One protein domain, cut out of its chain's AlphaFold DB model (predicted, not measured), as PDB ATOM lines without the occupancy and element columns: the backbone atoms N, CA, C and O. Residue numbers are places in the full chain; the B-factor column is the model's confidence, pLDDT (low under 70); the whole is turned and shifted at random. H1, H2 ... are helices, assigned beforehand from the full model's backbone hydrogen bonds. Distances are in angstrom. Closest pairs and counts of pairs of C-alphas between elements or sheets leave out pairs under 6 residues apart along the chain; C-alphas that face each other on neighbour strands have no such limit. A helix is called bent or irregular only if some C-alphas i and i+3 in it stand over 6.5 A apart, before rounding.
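AT A GLANCE: This is residues 59 to 189 of the 189 residues of the protein "B box-type domain-containing protein" of Pseudoflavonifractor sp. AF19-9AC (UniProt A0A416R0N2). Three long helices, two of them sharply bent, make a flat, loose, three-armed figure whose arms spread from a crossing near the bends of H2 and H3. In one arm the first part of H1 runs beside H3b; in the second the rest of H1 forms a hairpin with H2a; in the third H2b and H3a open as a V, its far ends joined by residues 127 to 135, while residues 177 to 189 stick out at the end of the first arm. The printed part has 131 residues, with three named helices in the order H1, H2, H3 and no named strand: the class is all helix. It is only just loose, close to extended, with a radius of gyration of the C-alphas of 20.7 A, and it spans 72 by 49 by 19 A, only just flat.

IN THESE COORDINATES: H1, residues 59 to 92, begins at C-alpha 59 (188.410, 163.788, 215.580) and is 47.3 A long. It has a kink of 39 degrees near residue 66; it is neither bent nor irregular, but only just: C-alphas 78 and 81 are 6.3 A apart. H2, residues 99 to 126, was assigned as one helix by its hydrogen bonds but is bent, with C-alphas 109 and 112 7.3 A apart. Its arms are H2a, residues 99 to 109, and H2b, residues 112 to 126, 20.9 A long. H3, residues 136 to 187, likewise one helix by its hydrogen bonds, is bent, with C-alphas 156 and 159 7.3 A apart. Its arms are H3a, residues 136 to 156, 30.8 A long, and H3b, residues 159 to 187, 42.3 A long, which ends at C-alpha 187 (191.169, 163.695, 233.206).

HOW THE PARTS SIT: With residues 61 to 72 alone H1 touches H3b, at a shallow tilt of 32 degrees, opposite ways; the closest C-alphas, of Leu 72 and Gln 165, are 7.2 A apart. With residues 76 to 90 alone H1 touches H2a, a helical hairpin at a steep tilt of 43 degrees; the closest C-alphas are those of Gly 79 and Phe 109, 4.1 A. H2b touches H3a at a steep tilt of 50 degrees, opposite ways, through residues 150 to 156 of H3a alone; the closest C-alphas, of Gly 114 and Ala 154, are 3.9 A apart. H2b and H3b touch about perpendicular, at 86 degrees, closest at the C-alphas of Ala 113 and Phe 162, 5.9 A. H1 and H3a are apart. Every O i to N i+4 pair is within hydrogen-bond range in H2b and H3b; the figures are 25 of 30 in H1, 15 of 17 in H3a and 3 of 7 in H2a, where 6 of 8 O i to N i+3 pairs are within range.

THE WHOLE: The C-alphas of Asp 137 and Arg 189, the two farthest apart, are 73.3 A apart. The printed part has no cut, and both links, H1 to H2 and H2 to H3, are short. The mean pLDDT of the printed part is 83.2, with residues 66 to 67, 127 to 137 and 189 under 70.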
ATOM      1  N   GLN A  59     188.239 163.891 217.032       85.19
ATOM      2  CA  GLN A  59     188.410 163.788 215.580       85.19
ATOM      3  C   GLN A  59     187.274 162.990 214.932       85.19
ATOM      4  O   GLN A  59     186.586 163.519 214.069       85.19
ATOM      5  N   SER A  60     186.945 161.801 215.445       85.12
ATOM      6  CA  SER A  60     185.834 160.999 214.897       85.12
ATOM      7  C   SER A  60     184.464 161.693 214.975       85.12
ATOM      8  O   SER A  60     183.625 161.529 214.085       85.12
ATOM      9  N   ARG A  61     184.206 162.502 216.015       82.75
ATOM     10  CA  ARG A  61     182.991 163.338 216.089       82.75
ATOM     11  C   ARG A  61     183.031 164.479 215.074       82.75
ATOM     12  O   ARG A  61     182.005 164.773 214.463       82.75
ATOM     13  N   LEU A  62     184.189 165.109 214.891       78.88
ATOM     14  CA  LEU A  62     184.387 166.166 213.901       78.88
ATOM     15  C   LEU A  62     184.282 165.647 212.466       78.88
ATOM     16  O   LEU A  62     183.740 166.361 211.628       78.88
ATOM     17  N   ASP A  63     184.689 164.413 212.188       79.81
ATOM     18  CA  ASP A  63     184.536 163.795 210.868       79.81
ATOM     19  C   ASP A  63     183.071 163.492 210.547       79.81
ATOM     20  O   ASP A  63     182.594 163.750 209.447       79.81
ATOM     21  N   LYS A  64     182.279 163.070 211.538       76.94
ATOM     22  CA  LYS A  64     180.817 162.977 211.360       76.94
ATOM     23  C   LYS A  64     180.186 164.342 211.058       76.94
ATOM     24  O   LYS A  64     179.181 164.422 210.356       76.94
ATOM     25  N   LEU A  65     180.783 165.422 211.566       75.06
ATOM     26  CA  LEU A  65     180.378 166.800 211.275       75.06
ATOM     27  C   LEU A  65     180.900 167.305 209.925       75.06
ATOM     28  O   LEU A  65     180.235 168.133 209.297       75.06
ATOM     29  N   SER A  66     182.058 166.828 209.463       65.38
ATOM     30  CA  SER A  66     182.693 167.264 208.214       65.38
ATOM     31  C   SER A  66     181.831 166.930 206.998       65.38
ATOM     32  O   SER A  66     181.746 167.746 206.083       65.38
ATOM     33  N   PHE A  67     181.057 165.841 207.059       61.12
ATOM     34  CA  PHE A  67     180.049 165.512 206.051       61.12
ATOM     35  C   PHE A  67     179.026 166.645 205.847       61.12
ATOM     36  O   PHE A  67     178.666 166.978 204.724       61.12
ATOM     37  N   THR A  68     178.617 167.322 206.928       72.38
ATOM     38  CA  THR A  68     177.700 168.478 206.839       72.38
ATOM     39  C   THR A  68     178.422 169.749 206.373       72.38
ATOM     40  O   THR A  68     177.818 170.617 205.746       72.38
ATOM     41  N   ARG A  69     179.727 169.874 206.658       77.81
ATOM     42  CA  ARG A  69     180.549 171.004 206.190       77.81
ATOM     43  C   ARG A  69     180.784 170.953 204.690       77.81
ATOM     44  O   ARG A  69     180.786 172.001 204.060       77.81
ATOM     45  N   TRP A  70     180.955 169.760 204.132       81.81
ATOM     46  CA  TRP A  70     181.113 169.583 202.694       81.81
ATOM     47  C   TRP A  70     179.874 170.054 201.929       81.81
ATOM     48  O   TRP A  70     179.999 170.783 200.949       81.81
ATOM     49  N   ASP A  71     178.676 169.743 202.436       84.19
ATOM     50  CA  ASP A  71     177.418 170.259 201.885       84.19
ATOM     51  C   ASP A  71     177.379 171.796 201.888       84.19
ATOM     52  O   ASP A  71     177.017 172.405 200.877       84.19
ATOM     53  N   LEU A  72     177.803 172.427 202.991       86.56
ATOM     54  CA  LEU A  72     177.887 173.885 203.106       86.56
ATOM     55  C   LEU A  72     178.932 174.474 202.144       86.56
ATOM     56  O   LEU A  72     178.631 175.433 201.438       86.56
ATOM     57  N   MET A  73     180.129 173.886 202.071       87.94
ATOM     58  CA  MET A  73     181.190 174.316 201.154       87.94
ATOM     59  C   MET A  73     180.741 174.217 199.701       87.94
ATOM     60  O   MET A  73     180.939 175.161 198.945       87.94
ATOM     61  N   LEU A  74     180.088 173.119 199.319       88.69
ATOM     62  CA  LEU A  74     179.530 172.959 197.982       88.69
ATOM     63  C   LEU A  74     178.436 173.991 197.692       88.69
ATOM     64  O   LEU A  74     178.372 174.492 196.575       88.69
ATOM     65  N   ASN A  75     177.586 174.327 198.668       88.81
ATOM     66  CA  ASN A  75     176.577 175.376 198.493       88.81
ATOM     67  C   ASN A  75     177.236 176.743 198.259       88.81
ATOM     68  O   ASN A  75     176.832 177.449 197.342       88.81
ATOM     69  N   CYS A  76     178.280 177.085 199.021       90.00
ATOM     70  CA  CYS A  76     179.037 178.321 198.821       90.00
ATOM     71  C   CYS A  76     179.782 178.338 197.479       90.00
ATOM     72  O   CYS A  76     179.778 179.352 196.789       90.00
ATOM     73  N   LEU A  77     180.400 177.216 197.097       93.31
ATOM     74  CA  LEU A  77     181.150 177.081 195.848       93.31
ATOM     75  C   LEU A  77     180.237 177.217 194.626       93.31
ATOM     76  O   LEU A  77     180.621 177.848 193.650       93.31
ATOM     77  N   LEU A  78     179.028 176.653 194.689       91.44
ATOM     78  CA  LEU A  78     178.028 176.790 193.631       91.44
ATOM     79  C   LEU A  78     177.360 178.168 193.644       91.44
ATOM     80  O   LEU A  78     177.051 178.689 192.581       91.44
ATOM     81  N   GLY A  79     177.143 178.764 194.820       91.94
ATOM     82  CA  GLY A  79     176.485 180.064 194.971       91.94
ATOM     83  C   GLY A  79     177.364 181.253 194.582       91.94
ATOM     84  O   GLY A  79     176.853 182.254 194.086       91.94
ATOM     85  N   ALA A  80     178.685 181.155 194.771       93.44
ATOM     86  CA  ALA A  80     179.616 182.245 194.483       93.44
ATOM     87  C   ALA A  80     179.612 182.685 193.002       93.44
ATOM     88  O   ALA A  80     179.483 183.885 192.766       93.44
ATOM     89  N   PRO A  81     179.661 181.781 192.000       94.44
ATOM     90  CA  PRO A  81     179.511 182.157 190.594       94.44
ATOM     91  C   PRO A  81     178.199 182.889 190.291       94.44
ATOM     92  O   PRO A  81     178.226 183.893 189.583       94.44
ATOM     93  N   PHE A  82     177.070 182.440 190.857       91.31
ATOM     94  CA  PHE A  82     175.780 183.116 190.671       91.31
ATOM     95  C   PHE A  82     175.798 184.523 191.260       91.31
ATOM     96  O   PHE A  82     175.410 185.467 190.583       91.31
ATOM     97  N   ALA A  83     176.315 184.684 192.480       92.50
ATOM     98  CA  ALA A  83     176.433 185.992 193.116       92.50
ATOM     99  C   ALA A  83     177.355 186.942 192.329       92.50
ATOM    100  O   ALA A  83     177.006 188.104 192.134       92.50
ATOM    101  N   ILE A  84     178.500 186.452 191.838       93.50
ATOM    102  CA  ILE A  84     179.433 187.233 191.007       93.50
ATOM    103  C   ILE A  84     178.756 187.666 189.705       93.50
ATOM    104  O   ILE A  84     178.863 188.828 189.321       93.50
ATOM    105  N   TYR A  85     178.032 186.760 189.050       92.75
ATOM    106  CA  TYR A  85     177.283 187.074 187.837       92.75
ATOM    107  C   TYR A  85     176.197 188.130 188.093       92.75
ATOM    108  O   TYR A  85     176.086 189.100 187.344       92.75
ATOM    109  N   THR A  86     175.450 188.019 189.196       89.94
ATOM    110  CA  THR A  86     174.469 189.038 189.598       89.94
ATOM    111  C   THR A  86     175.133 190.393 189.846       89.94
ATOM    112  O   THR A  86     174.652 191.406 189.356       89.94
ATOM    113  N   ILE A  87     176.277 190.434 190.531       90.44
ATOM    114  CA  ILE A  87     177.021 191.686 190.744       90.44
ATOM    115  C   ILE A  87     177.494 192.278 189.410       90.44
ATOM    116  O   ILE A  87     177.363 193.480 189.196       90.44
ATOM    117  N   TYR A  88     178.007 191.448 188.500       91.56
ATOM    118  CA  TYR A  88     178.444 191.887 187.174       91.56
ATOM    119  C   TYR A  88     177.299 192.532 186.385       91.56
ATOM    120  O   TYR A  88     177.453 193.647 185.893       91.56
ATOM    121  N   THR A  89     176.137 191.877 186.324       89.12
ATOM    122  CA  THR A  89     174.950 192.419 185.631       89.12
ATOM    123  C   THR A  89     174.455 193.726 186.253       89.12
ATOM    124  O   THR A  89     174.159 194.669 185.524       89.12
ATOM    125  N   LEU A  90     174.467 193.843 187.586       88.06
ATOM    126  CA  LEU A  90     174.105 195.080 188.284       88.06
ATOM    127  C   LEU A  90     175.025 196.261 187.940       88.06
ATOM    128  O   LEU A  90     174.551 197.392 187.840       88.06
ATOM    129  N   ILE A  91     176.324 196.009 187.753       87.50
ATOM    130  CA  ILE A  91     177.308 197.041 187.397       87.50
ATOM    131  C   ILE A  91     177.189 197.426 185.919       87.50
ATOM    132  O   ILE A  91     177.180 198.610 185.597       87.50
ATOM    133  N   VAL A  92     177.110 196.438 185.021       90.38
ATOM    134  CA  VAL A  92     177.133 196.658 183.564       90.38
ATOM    135  C   VAL A  92     175.867 197.343 183.070       90.38
ATOM    136  O   VAL A  92     175.949 198.265 182.265       90.38
ATOM    137  N   GLU A  93     174.704 196.927 183.564       86.19
ATOM    138  CA  GLU A  93     173.420 197.498 183.141       86.19
ATOM    139  C   GLU A  93     173.056 198.771 183.921       86.19
ATOM    140  O   GLU A  93     172.020 199.380 183.671       86.19
ATOM    141  N   SER A  94     173.934 199.228 184.825       80.94
ATOM    142  CA  SER A  94     173.768 200.465 185.594       80.94
ATOM    143  C   SER A  94     172.423 200.536 186.334       80.94
ATOM    144  O   SER A  94     171.832 201.607 186.481       80.94
ATOM    145  N   TYR A  95     171.940 199.399 186.849       76.56
ATOM    146  CA  TYR A  95     170.659 199.302 187.568       76.56
ATOM    147  C   TYR A  95     170.594 200.138 188.858       76.56
ATOM    148  O   TYR A  95     169.551 200.203 189.509       76.56
ATOM    149  N   GLY A  96     171.690 200.795 189.239       73.69
ATOM    150  CA  GLY A  96     171.806 201.534 190.484       73.69
ATOM    151  C   GLY A  96     171.871 200.603 191.695       73.69
ATOM    152  O   GLY A  96     171.360 199.480 191.709       73.69
ATOM    153  N   ILE A  97     172.515 201.080 192.755       76.69
ATOM    154  CA  ILE A  97     172.583 200.372 194.037       76.69
ATOM    155  C   ILE A  97     171.306 200.707 194.820       76.69
ATOM    156  O   ILE A  97     171.314 201.526 195.737       76.69
ATOM    157  N   SER A  98     170.178 200.130 194.408       84.62
ATOM    158  CA  SER A  98     168.934 200.172 195.179       84.62
ATOM    159  C   SER A  98     168.921 199.052 196.228       84.62
ATOM    160  O   SER A  98     169.610 198.036 196.091       84.62
ATOM    161  N   LEU A  99     168.129 199.221 197.292       81.38
ATOM    162  CA  LEU A  99     167.984 198.204 198.344       81.38
ATOM    163  C   LEU A  99     167.424 196.888 197.778       81.38
ATOM    164  O   LEU A  99     167.841 195.807 198.187       81.38
ATOM    165  N   GLU A 100     166.540 196.987 196.787       82.19
ATOM    166  CA  GLU A 100     165.959 195.848 196.073       82.19
ATOM    167  C   GLU A 100     167.035 195.044 195.335       82.19
ATOM    168  O   GLU A 100     167.114 193.827 195.496       82.19
ATOM    169  N   ASN A 101     167.939 195.725 194.625       81.50
ATOM    170  CA  ASN A 101     169.025 195.098 193.871       81.50
ATOM    171  C   ASN A 101     170.062 194.423 194.780       81.50
ATOM    172  O   ASN A 101     170.581 193.356 194.453       81.50
ATOM    173  N   ILE A 102     170.333 195.006 195.954       85.62
ATOM    174  CA  ILE A 102     171.244 194.414 196.946       85.62
ATOM    175  C   ILE A 102     170.696 193.084 197.480       85.62
ATOM    176  O   ILE A 102     171.474 192.154 197.697       85.62
ATOM    177  N   LEU A 103     169.379 192.965 197.681       87.06
ATOM    178  CA  LEU A 103     168.751 191.753 198.224       87.06
ATOM    179  C   LEU A 103     168.768 190.564 197.250       87.06
ATOM    180  O   LEU A 103     168.707 189.415 197.689       87.06
ATOM    181  N   VAL A 104     168.925 190.808 195.946       86.25
ATOM    182  CA  VAL A 104     169.019 189.739 194.936       86.25
ATOM    183  C   VAL A 104     170.305 188.924 195.099       86.25
ATOM    184  O   VAL A 104     170.297 187.707 194.912       86.25
ATOM    185  N   ILE A 105     171.403 189.559 195.518       88.06
ATOM    186  CA  ILE A 105     172.715 188.915 195.682       88.06
ATOM    187  C   ILE A 105     172.671 187.757 196.705       88.06
ATOM    188  O   ILE A 105     173.027 186.632 196.338       88.06
ATOM    189  N   PRO A 106     172.224 187.952 197.966       88.81
ATOM    190  CA  PRO A 106     172.123 186.856 198.927       88.81
ATOM    191  C   PRO A 106     171.091 185.800 198.512       88.81
ATOM    192  O   PRO A 106     171.279 184.622 198.829       88.81
ATOM    193  N   TRP A 107     170.040 186.172 197.773       87.31
ATOM    194  CA  TRP A 107     169.088 185.206 197.219       87.31
ATOM    195  C   TRP A 107     169.731 184.274 196.193       87.31
ATOM    196  O   TRP A 107     169.594 183.056 196.310       87.31
ATOM    197  N   MET A 108     170.482 184.821 195.237       88.62
ATOM    198  CA  MET A 108     171.177 184.027 194.220       88.62
ATOM    199  C   MET A 108     172.295 183.174 194.825       88.62
ATOM    200  O   MET A 108     172.469 182.018 194.438       88.62
ATOM    201  N   PHE A 109     172.989 183.682 195.846       92.19
ATOM    202  CA  PHE A 109     173.992 182.910 196.580       92.19
ATOM    203  C   PHE A 109     173.392 181.695 197.309       92.19
ATOM    204  O   PHE A 109     173.986 180.617 197.319       92.19
ATOM    205  N   CYS A 110     172.207 181.843 197.910       92.62
ATOM    206  CA  CYS A 110     171.562 180.777 198.685       92.62
ATOM    207  C   CYS A 110     170.713 179.813 197.834       92.62
ATOM    208  O   CYS A 110     170.222 178.803 198.352       92.62
ATOM    209  N   LEU A 111     170.547 180.084 196.539       91.00
ATOM    210  CA  LEU A 111     169.718 179.291 195.628       91.00
ATOM    211  C   LEU A 111     170.144 177.810 195.546       91.00
ATOM    212  O   LEU A 111     169.270 176.944 195.652       91.00
ATOM    213  N   PRO A 112     171.447 177.456 195.478       91.19
ATOM    214  CA  PRO A 112     171.878 176.054 195.498       91.19
ATOM    215  C   PRO A 112     171.475 175.308 196.779       91.19
ATOM    216  O   PRO A 112     171.121 174.124 196.734       91.19
ATOM    217  N   ALA A 113     171.485 175.998 197.926       89.88
ATOM    218  CA  ALA A 113     171.067 175.420 199.200       89.88
ATOM    219  C   ALA A 113     169.558 175.130 199.208       89.88
ATOM    220  O   ALA A 113     169.144 174.048 199.631       89.88
ATOM    221  N   GLY A 114     168.750 176.061 198.692       88.88
ATOM    222  CA  GLY A 114     167.308 175.881 198.520       88.88
ATOM    223  C   GLY A 114     166.976 174.740 197.558       88.88
ATOM    224  O   GLY A 114     166.162 173.877 197.883       88.88
ATOM    225  N   TRP A 115     167.672 174.669 196.420       89.81
ATOM    226  CA  TRP A 115     167.480 173.630 195.404       89.81
ATOM    227  C   TRP A 115     167.715 172.221 195.950       89.81
ATOM    228  O   TRP A 115     166.922 171.304 195.712       89.81
ATOM    229  N   ARG A 116     168.787 172.033 196.726       88.12
ATOM    230  CA  ARG A 116     169.081 170.743 197.366       88.12
ATOM    231  C   ARG A 116     168.034 170.355 198.396       88.12
ATOM    232  O   ARG A 116     167.627 169.195 198.423       88.12
ATOM    233  N   THR A 117     167.601 171.293 199.232       86.25
ATOM    234  CA  THR A 117     166.552 171.036 200.227       86.25
ATOM    235  C   THR A 117     165.242 170.665 199.547       86.25
ATOM    236  O   THR A 117     164.625 169.668 199.919       86.25
ATOM    237  N   MET A 118     164.877 171.372 198.478       87.81
ATOM    238  CA  MET A 118     163.663 171.073 197.728       87.81
ATOM    239  C   MET A 118     163.744 169.730 196.994       87.81
ATOM    240  O   MET A 118     162.802 168.944 197.028       87.81
ATOM    241  N   SER A 119     164.903 169.392 196.425       86.06
ATOM    242  CA  SER A 119     165.138 168.075 195.821       86.06
ATOM    243  C   SER A 119     165.000 166.935 196.837       86.06
ATOM    244  O   SER A 119     164.496 165.868 196.496       86.06
ATOM    245  N   LYS A 120     165.423 167.145 198.092       85.00
ATOM    246  CA  LYS A 120     165.228 166.173 199.181       85.00
ATOM    247  C   LYS A 120     163.751 166.054 199.570       85.00
ATOM    248  O   LYS A 120     163.273 164.935 199.719       85.00
ATOM    249  N   LEU A 121     163.035 167.176 199.691       83.12
ATOM    250  CA  LEU A 121     161.599 167.200 200.008       83.12
ATOM    251  C   LEU A 121     160.761 166.487 198.943       83.12
ATOM    252  O   LEU A 121     159.907 165.674 199.281       83.12
ATOM    253  N   ILE A 122     161.042 166.734 197.663       83.00
ATOM    254  CA  ILE A 122     160.318 166.093 196.560       83.00
ATOM    255  C   ILE A 122     160.602 164.592 196.523       83.00
ATOM    256  O   ILE A 122     159.663 163.815 196.411       83.00
ATOM    257  N   ARG A 123     161.857 164.162 196.717       79.06
ATOM    258  CA  ARG A 123     162.192 162.726 196.798       79.06
ATOM    259  C   ARG A 123     161.503 162.018 197.971       79.06
ATOM    260  O   ARG A 123     161.103 160.869 197.826       79.06
ATOM    261  N   LEU A 124     161.354 162.694 199.114       77.88
ATOM    262  CA  LEU A 124     160.585 162.188 200.262       77.88
ATOM    263  C   LEU A 124     159.086 162.065 199.939       77.88
ATOM    264  O   LEU A 124     158.438 161.125 200.390       77.88
ATOM    265  N   GLY A 125     158.542 162.990 199.145       72.31
ATOM    266  CA  GLY A 125     157.163 162.919 198.655       72.31
ATOM    267  C   GLY A 125     156.948 161.808 197.622       72.31
ATOM    268  O   GLY A 125     155.970 161.071 197.702       72.31
ATOM    269  N   GLU A 126     157.887 161.634 196.689       70.62
ATOM    270  CA  GLU A 126     157.838 160.608 195.637       70.62
ATOM    271  C   GLU A 126     157.964 159.185 196.201       70.62
ATOM    272  O   GLU A 126     157.323 158.273 195.685       70.62
ATOM    273  N   SER A 127     158.696 158.975 197.306       61.12
ATOM    274  CA  SER A 127     158.771 157.649 197.946       61.12
ATOM    275  C   SER A 127     157.425 157.127 198.473       61.12
ATOM    276  O   SER A 127     157.313 155.938 198.755       61.12
ATOM    277  N   GLY A 128     156.412 157.994 198.598       56.66
ATOM    278  CA  GLY A 128     155.050 157.618 198.984       56.66
ATOM    279  C   GLY A 128     154.078 157.405 197.819       56.66
ATOM    280  O   GLY A 128     153.007 156.854 198.041       56.66
ATOM    281  N   ASN A 129     154.421 157.817 196.593       55.72
ATOM    282  CA  ASN A 129     153.523 157.770 195.438       55.72
ATOM    283  C   ASN A 129     154.303 157.359 194.180       55.72
ATOM    284  O   ASN A 129     154.836 158.193 193.448       55.72
ATOM    285  N   THR A 130     154.344 156.056 193.896       47.00
ATOM    286  CA  THR A 130     154.781 155.528 192.599       47.00
ATOM    287  C   THR A 130     153.697 155.792 191.564       47.00
ATOM    288  O   THR A 130     152.865 154.924 191.302       47.00
ATOM    289  N   ILE A 131     153.671 156.992 190.986       55.84
ATOM    290  CA  ILE A 131     152.804 157.263 189.840       55.84
ATOM    291  C   ILE A 131     153.666 157.294 188.582       55.84
ATOM    292  O   ILE A 131     154.358 158.266 188.292       55.84
ATOM    293  N   ILE A 132     153.656 156.169 187.868       55.16
ATOM    294  CA  ILE A 132     154.293 156.006 186.563       55.16
ATOM    295  C   ILE A 132     153.258 156.431 185.519       55.16
ATOM    296  O   ILE A 132     152.273 155.727 185.308       55.16
ATOM    297  N   PHE A 133     153.468 157.582 184.879       53.91
ATOM    298  CA  PHE A 133     152.665 158.029 183.738       53.91
ATOM    299  C   PHE A 133     153.455 157.826 182.442       53.91
ATOM    300  O   PHE A 133     154.611 158.234 182.349       53.91
ATOM    301  N   ILE A 134     152.832 157.158 181.467       55.12
ATOM    302  CA  ILE A 134     153.460 156.642 180.232       55.12
ATOM    303  C   ILE A 134     153.159 157.546 179.013       55.12
ATOM    304  O   ILE A 134     153.544 157.223 177.897       55.12
ATOM    305  N   ASP A 135     152.508 158.700 179.191       62.00
ATOM    306  CA  ASP A 135     152.098 159.537 178.055       62.00
ATOM    307  C   ASP A 135     153.123 160.644 177.745       62.00
ATOM    308  O   ASP A 135     153.386 161.516 178.581       62.00
ATOM    309  N   THR A 136     153.722 160.607 176.550       63.19
ATOM    310  CA  THR A 136     154.909 161.399 176.163       63.19
ATOM    311  C   THR A 136     154.690 162.912 176.181       63.19
ATOM    312  O   THR A 136     155.595 163.641 176.587       63.19
ATOM    313  N   ASP A 137     153.493 163.392 175.835       69.75
ATOM    314  CA  ASP A 137     153.186 164.832 175.854       69.75
ATOM    315  C   ASP A 137     152.916 165.334 177.277       69.75
ATOM    316  O   ASP A 137     153.359 166.416 177.668       69.75
ATOM    317  N   SER A 138     152.266 164.512 178.106       72.56
ATOM    318  CA  SER A 138     152.034 164.827 179.520       72.56
ATOM    319  C   SER A 138     153.336 164.844 180.332       72.56
ATOM    320  O   SER A 138     153.478 165.627 181.277       72.56
ATOM    321  N   ALA A 139     154.320 164.035 179.931       75.75
ATOM    322  CA  ALA A 139     155.608 163.932 180.602       75.75
ATOM    323  C   ALA A 139     156.401 165.246 180.536       75.75
ATOM    324  O   ALA A 139     157.013 165.640 181.530       75.75
ATOM    325  N   PHE A 140     156.353 165.960 179.404       80.56
ATOM    326  CA  PHE A 140     157.047 167.241 179.262       80.56
ATOM    327  C   PHE A 140     156.446 168.323 180.169       80.56
ATOM    328  O   PHE A 140     157.175 168.978 180.914       80.56
ATOM    329  N   TYR A 141     155.118 168.477 180.180       81.12
ATOM    330  CA  TYR A 141     154.457 169.455 181.051       81.12
ATOM    331  C   TYR A 141     154.672 169.150 182.534       81.12
ATOM    332  O   TYR A 141     154.945 170.064 183.313       81.12
ATOM    333  N   MET A 142     154.629 167.877 182.928       79.31
ATOM    334  CA  MET A 142     154.925 167.462 184.301       79.31
ATOM    335  C   MET A 142     156.386 167.719 184.678       79.31
ATOM    336  O   MET A 142     156.664 168.154 185.798       79.31
ATOM    337  N   PHE A 143     157.324 167.515 183.749       82.69
ATOM    338  CA  PHE A 143     158.728 167.863 183.950       82.69
ATOM    339  C   PHE A 143     158.909 169.369 184.169       82.69
ATOM    340  O   PHE A 143     159.544 169.771 185.145       82.69
ATOM    341  N   VAL A 144     158.306 170.202 183.315       85.69
ATOM    342  CA  VAL A 144     158.362 171.667 183.434       85.69
ATOM    343  C   VAL A 144     157.704 172.133 184.732       85.69
ATOM    344  O   VAL A 144     158.289 172.936 185.454       85.69
ATOM    345  N   ALA A 145     156.536 171.596 185.084       84.88
ATOM    346  CA  ALA A 145     155.855 171.916 186.334       84.88
ATOM    347  C   ALA A 145     156.708 171.542 187.558       84.88
ATOM    348  O   ALA A 145     156.878 172.359 188.461       84.88
ATOM    349  N   ASN A 146     157.317 170.349 187.574       84.25
ATOM    350  CA  ASN A 146     158.220 169.918 188.647       84.25
ATOM    351  C   ASN A 146     159.459 170.823 188.733       84.25
ATOM    352  O   ASN A 146     159.864 171.232 189.821       84.25
ATOM    353  N   LEU A 147     160.034 171.202 187.589       86.19
ATOM    354  CA  LEU A 147     161.156 172.132 187.525       86.19
ATOM    355  C   LEU A 147     160.786 173.509 188.093       86.19
ATOM    356  O   LEU A 147     161.527 174.045 188.915       86.19
ATOM    357  N   LEU A 148     159.628 174.057 187.720       88.62
ATOM    358  CA  LEU A 148     159.140 175.345 188.219       88.62
ATOM    359  C   LEU A 148     158.874 175.312 189.724       88.62
ATOM    360  O   LEU A 148     159.310 176.213 190.437       88.62
ATOM    361  N   VAL A 149     158.233 174.252 190.227       88.94
ATOM    362  CA  VAL A 149     158.014 174.057 191.670       88.94
ATOM    363  C   VAL A 149     159.347 173.979 192.415       88.94
ATOM    364  O   VAL A 149     159.490 174.568 193.487       88.94
ATOM    365  N   ARG A 150     160.357 173.311 191.843       87.81
ATOM    366  CA  ARG A 150     161.713 173.264 192.411       87.81
ATOM    367  C   ARG A 150     162.378 174.630 192.428       87.81
ATOM    368  O   ARG A 150     162.937 174.989 193.459       87.81
ATOM    369  N   CYS A 151     162.308 175.388 191.336       88.19
ATOM    370  CA  CYS A 151     162.872 176.735 191.255       88.19
ATOM    371  C   CYS A 151     162.199 177.686 192.254       88.19
ATOM    372  O   CYS A 151     162.891 178.347 193.026       88.19
ATOM    373  N   ALA A 152     160.864 177.698 192.301       90.69
ATOM    374  CA  ALA A 152     160.102 178.517 193.239       90.69
ATOM    375  C   ALA A 152     160.414 178.129 194.692       90.69
ATOM    376  O   ALA A 152     160.770 178.979 195.505       90.69
ATOM    377  N   GLY A 153     160.375 176.833 195.017       89.19
ATOM    378  CA  GLY A 153     160.721 176.337 196.348       89.19
ATOM    379  C   GLY A 153     162.163 176.664 196.744       89.19
ATOM    380  O   GLY A 153     162.407 177.087 197.872       89.19
ATOM    381  N   ALA A 154     163.118 176.535 195.821       90.12
ATOM    382  CA  ALA A 154     164.518 176.884 196.055       90.12
ATOM    383  C   ALA A 154     164.709 178.375 196.351       90.12
ATOM    384  O   ALA A 154     165.512 178.725 197.214       90.12
ATOM    385  N   PHE A 155     163.953 179.235 195.671       89.62
ATOM    386  CA  PHE A 155     163.989 180.678 195.869       89.62
ATOM    387  C   PHE A 155     163.512 181.074 197.274       89.62
ATOM    388  O   PHE A 155     164.227 181.763 198.000       89.62
ATOM    389  N   PHE A 156     162.356 180.563 197.713       91.19
ATOM    390  CA  PHE A 156     161.807 180.880 199.039       91.19
ATOM    391  C   PHE A 156     162.562 180.200 200.190       91.19
ATOM    392  O   PHE A 156     162.760 180.797 201.249       91.19
ATOM    393  N   LEU A 157     163.009 178.955 200.001       90.94
ATOM    394  CA  LEU A 157     163.672 178.172 201.050       90.94
ATOM    395  C   LEU A 157     165.191 178.351 201.081       90.94
ATOM    396  O   LEU A 157     165.821 177.865 202.019       90.94
ATOM    397  N   GLY A 158     165.791 179.040 200.107       90.06
ATOM    398  CA  GLY A 158     167.241 179.207 199.997       90.06
ATOM    399  C   GLY A 158     167.867 179.805 201.254       90.06
ATOM    400  O   GLY A 158     168.690 179.153 201.905       90.06
ATOM    401  N   ILE A 159     167.439 181.014 201.632       90.75
ATOM    402  CA  ILE A 159     167.975 181.722 202.806       90.75
ATOM    403  C   ILE A 159     167.685 180.952 204.108       90.75
ATOM    404  O   ILE A 159     168.643 180.662 204.833       90.75
ATOM    405  N   PRO A 160     166.433 180.539 204.420       92.31
ATOM    406  CA  PRO A 160     166.155 179.786 205.645       92.31
ATOM    407  C   PRO A 160     166.944 178.476 205.737       92.31
ATOM    408  O   PRO A 160     167.490 178.155 206.792       92.31
ATOM    409  N   SER A 161     167.055 177.734 204.632       88.56
ATOM    410  CA  SER A 161     167.804 176.477 204.579       88.56
ATOM    411  C   SER A 161     169.292 176.697 204.838       88.56
ATOM    412  O   SER A 161     169.907 175.945 205.596       88.56
ATOM    413  N   PHE A 162     169.883 177.728 204.236       89.25
ATOM    414  CA  PHE A 162     171.294 178.048 204.425       89.25
ATOM    415  C   PHE A 162     171.593 178.483 205.867       89.25
ATOM    416  O   PHE A 162     172.507 177.951 206.501       89.25
ATOM    417  N   LEU A 163     170.769 179.370 206.434       90.50
ATOM    418  CA  LEU A 163     170.888 179.795 207.832       90.50
ATOM    419  C   LEU A 163     170.715 178.621 208.802       90.50
ATOM    420  O   LEU A 163     171.479 178.492 209.759       90.50
ATOM    421  N   PHE A 164     169.764 177.726 208.533       89.38
ATOM    422  CA  PHE A 164     169.562 176.520 209.332       89.38
ATOM    423  C   PHE A 164     170.782 175.586 209.292       89.38
ATOM    424  O   PHE A 164     171.182 175.054 210.330       89.38
ATOM    425  N   GLN A 165     171.417 175.414 208.127       88.00
ATOM    426  CA  GLN A 165     172.650 174.626 207.999       88.00
ATOM    427  C   GLN A 165     173.798 175.229 208.817       88.00
ATOM    428  O   GLN A 165     174.466 174.497 209.556       88.00
ATOM    429  N   ILE A 166     173.989 176.552 208.755       88.00
ATOM    430  CA  ILE A 166     174.991 177.255 209.569       88.00
ATOM    431  C   ILE A 166     174.690 177.078 211.059       88.00
ATOM    432  O   ILE A 166     175.573 176.678 211.817       88.00
ATOM    433  N   TYR A 167     173.449 177.317 211.483       90.25
ATOM    434  CA  TYR A 167     173.028 177.172 212.876       90.25
ATOM    435  C   TYR A 167     173.264 175.755 213.415       90.25
ATOM    436  O   TYR A 167     173.811 175.566 214.505       90.25
ATOM    437  N   LYS A 168     172.890 174.732 212.641       87.81
ATOM    438  CA  LYS A 168     173.101 173.332 213.018       87.81
ATOM    439  C   LYS A 168     174.591 173.028 213.179       87.81
ATOM    440  O   LYS A 168     174.982 172.363 214.139       87.81
ATOM    441  N   MET A 169     175.426 173.547 212.279       86.50
ATOM    442  CA  MET A 169     176.875 173.371 212.339       86.50
ATOM    443  C   MET A 169     177.487 174.062 213.566       86.50
ATOM    444  O   MET A 169     178.298 173.451 214.265       86.50
ATOM    445  N   THR A 170     177.109 175.309 213.855       87.00
ATOM    446  CA  THR A 170     177.663 176.066 214.988       87.00
ATOM    447  C   THR A 170     177.268 175.444 216.322       87.00
ATOM    448  O   THR A 170     178.132 175.263 217.184       87.00
ATOM    449  N   ARG A 171     176.008 175.015 216.484       88.81
ATOM    450  CA  ARG A 171     175.577 174.293 217.691       88.81
ATOM    451  C   ARG A 171     176.309 172.979 217.879       88.81
ATOM    452  O   ARG A 171     176.730 172.685 218.994       88.81
ATOM    453  N   ALA A 172     176.468 172.199 216.816       85.56
ATOM    454  CA  ALA A 172     177.135 170.914 216.929       85.56
ATOM    455  C   ALA A 172     178.637 171.067 217.220       85.56
ATOM    456  O   ALA A 172     179.173 170.325 218.039       85.56
ATOM    457  N   LYS A 173     179.297 172.081 216.643       85.94
ATOM    458  CA  LYS A 173     180.682 172.436 216.990       85.94
ATOM    459  C   LYS A 173     180.803 172.805 218.472       85.94
ATOM    460  O   LYS A 173     181.631 172.222 219.166       85.94
ATOM    461  N   LYS A 174     179.922 173.682 218.968       89.25
ATOM    462  CA  LYS A 174     179.903 174.091 220.381       89.25
ATOM    463  C   LYS A 174     179.670 172.904 221.322       89.25
ATOM    464  O   LYS A 174     180.338 172.794 222.341       89.25
ATOM    465  N   ALA A 175     178.768 171.987 220.971       88.44
ATOM    466  CA  ALA A 175     178.513 170.786 221.767       88.44
ATOM    467  C   ALA A 175     179.740 169.858 221.851       88.44
ATOM    468  O   ALA A 175     180.019 169.296 222.908       88.44
ATOM    469  N   VAL A 176     180.497 169.713 220.756       87.00
ATOM    470  CA  VAL A 176     181.744 168.933 220.754       87.00
ATOM    471  C   VAL A 176     182.826 169.613 221.590       87.00
ATOM    472  O   VAL A 176     183.528 168.927 222.329       87.00
ATOM    473  N   GLU A 177     182.956 170.937 221.512       88.00
ATOM    474  CA  GLU A 177     183.918 171.702 222.317       88.00
ATOM    475  C   GLU A 177     183.638 171.575 223.817       88.00
ATOM    476  O   GLU A 177     184.546 171.213 224.563       88.00
ATOM    477  N   VAL A 178     182.382 171.754 224.241       91.31
ATOM    478  CA  VAL A 178     181.973 171.601 225.649       91.31
ATOM    479  C   VAL A 178     182.262 170.186 226.153       91.31
ATOM    480  O   VAL A 178     182.942 170.027 227.163       91.31
ATOM    481  N   ALA A 179     181.854 169.153 225.409       87.56
ATOM    482  CA  ALA A 179     182.106 167.763 225.799       87.56
ATOM    483  C   ALA A 179     183.609 167.422 225.864       87.56
ATOM    484  O   ALA A 179     184.029 166.593 226.669       87.56
ATOM    485  N   THR A 180     184.428 168.054 225.019       87.00
ATOM    486  CA  THR A 180     185.890 167.892 225.059       87.00
ATOM    487  C   THR A 180     186.469 168.547 226.312       87.00
ATOM    488  O   THR A 180     187.322 167.960 226.972       87.00
ATOM    489  N   GLN A 181     186.001 169.747 226.659       88.50
ATOM    490  CA  GLN A 181     186.472 170.491 227.824       88.50
ATOM    491  C   GLN A 181     186.092 169.798 229.140       88.50
ATOM    492  O   GLN A 181     186.934 169.675 230.027       88.50
ATOM    493  N   GLU A 182     184.867 169.277 229.245       90.12
ATOM    494  CA  GLU A 182     184.428 168.465 230.387       90.12
ATOM    495  C   GLU A 182     185.316 167.226 230.558       90.12
ATOM    496  O   GLU A 182     185.808 166.964 231.657       90.12
ATOM    497  N   ALA A 183     185.609 166.513 229.465       83.69
ATOM    498  CA  ALA A 183     186.457 165.327 229.504       83.69
ATOM    499  C   ALA A 183     187.915 165.635 229.894       83.69
ATOM    500  O   ALA A 183     188.509 164.878 230.658       83.69
ATOM    501  N   LEU A 184     188.476 166.754 229.422       84.50
ATOM    502  CA  LEU A 184     189.809 167.216 229.830       84.50
ATOM    503  C   LEU A 184     189.845 167.571 231.321       84.50
ATOM    504  O   LEU A 184     190.752 167.144 232.028       84.50
ATOM    505  N   SER A 185     188.829 168.285 231.815       86.62
ATOM    506  CA  SER A 185     188.743 168.646 233.235       86.62
ATOM    507  C   SER A 185     188.580 167.429 234.152       86.62
ATOM    508  O   SER A 185     189.080 167.438 235.272       86.62
ATOM    509  N   ALA A 186     187.918 166.369 233.676       84.12
ATOM    510  CA  ALA A 186     187.785 165.107 234.396       84.12
ATOM    511  C   ALA A 186     189.066 164.261 234.352       84.12
ATOM    512  O   ALA A 186     189.309 163.497 235.274       84.12
ATOM    513  N   ALA A 187     189.885 164.388 233.303       76.88
ATOM    514  CA  ALA A 187     191.169 163.695 233.206       76.88
ATOM    515  C   ALA A 187     192.262 164.316 234.098       76.88
ATOM    516  O   ALA A 187     193.235 163.634 234.409       76.88
ATOM    517  N   GLN A 188     192.100 165.590 234.477       75.12
ATOM    518  CA  GLN A 188     193.013 166.341 235.349       75.12
ATOM    519  C   GLN A 188     192.695 166.217 236.851       75.12
ATOM    520  O   GLN A 188     193.508 166.656 237.663       75.12
ATOM    521  N   ARG A 189     191.526 165.677 237.215       68.31
ATOM    522  CA  ARG A 189     191.147 165.369 238.606       68.31
ATOM    523  C   ARG A 189     191.525 163.937 238.954       68.31
ATOM    524  O   ARG A 189     191.892 163.726 240.126       68.31
TER     525      ARG A 189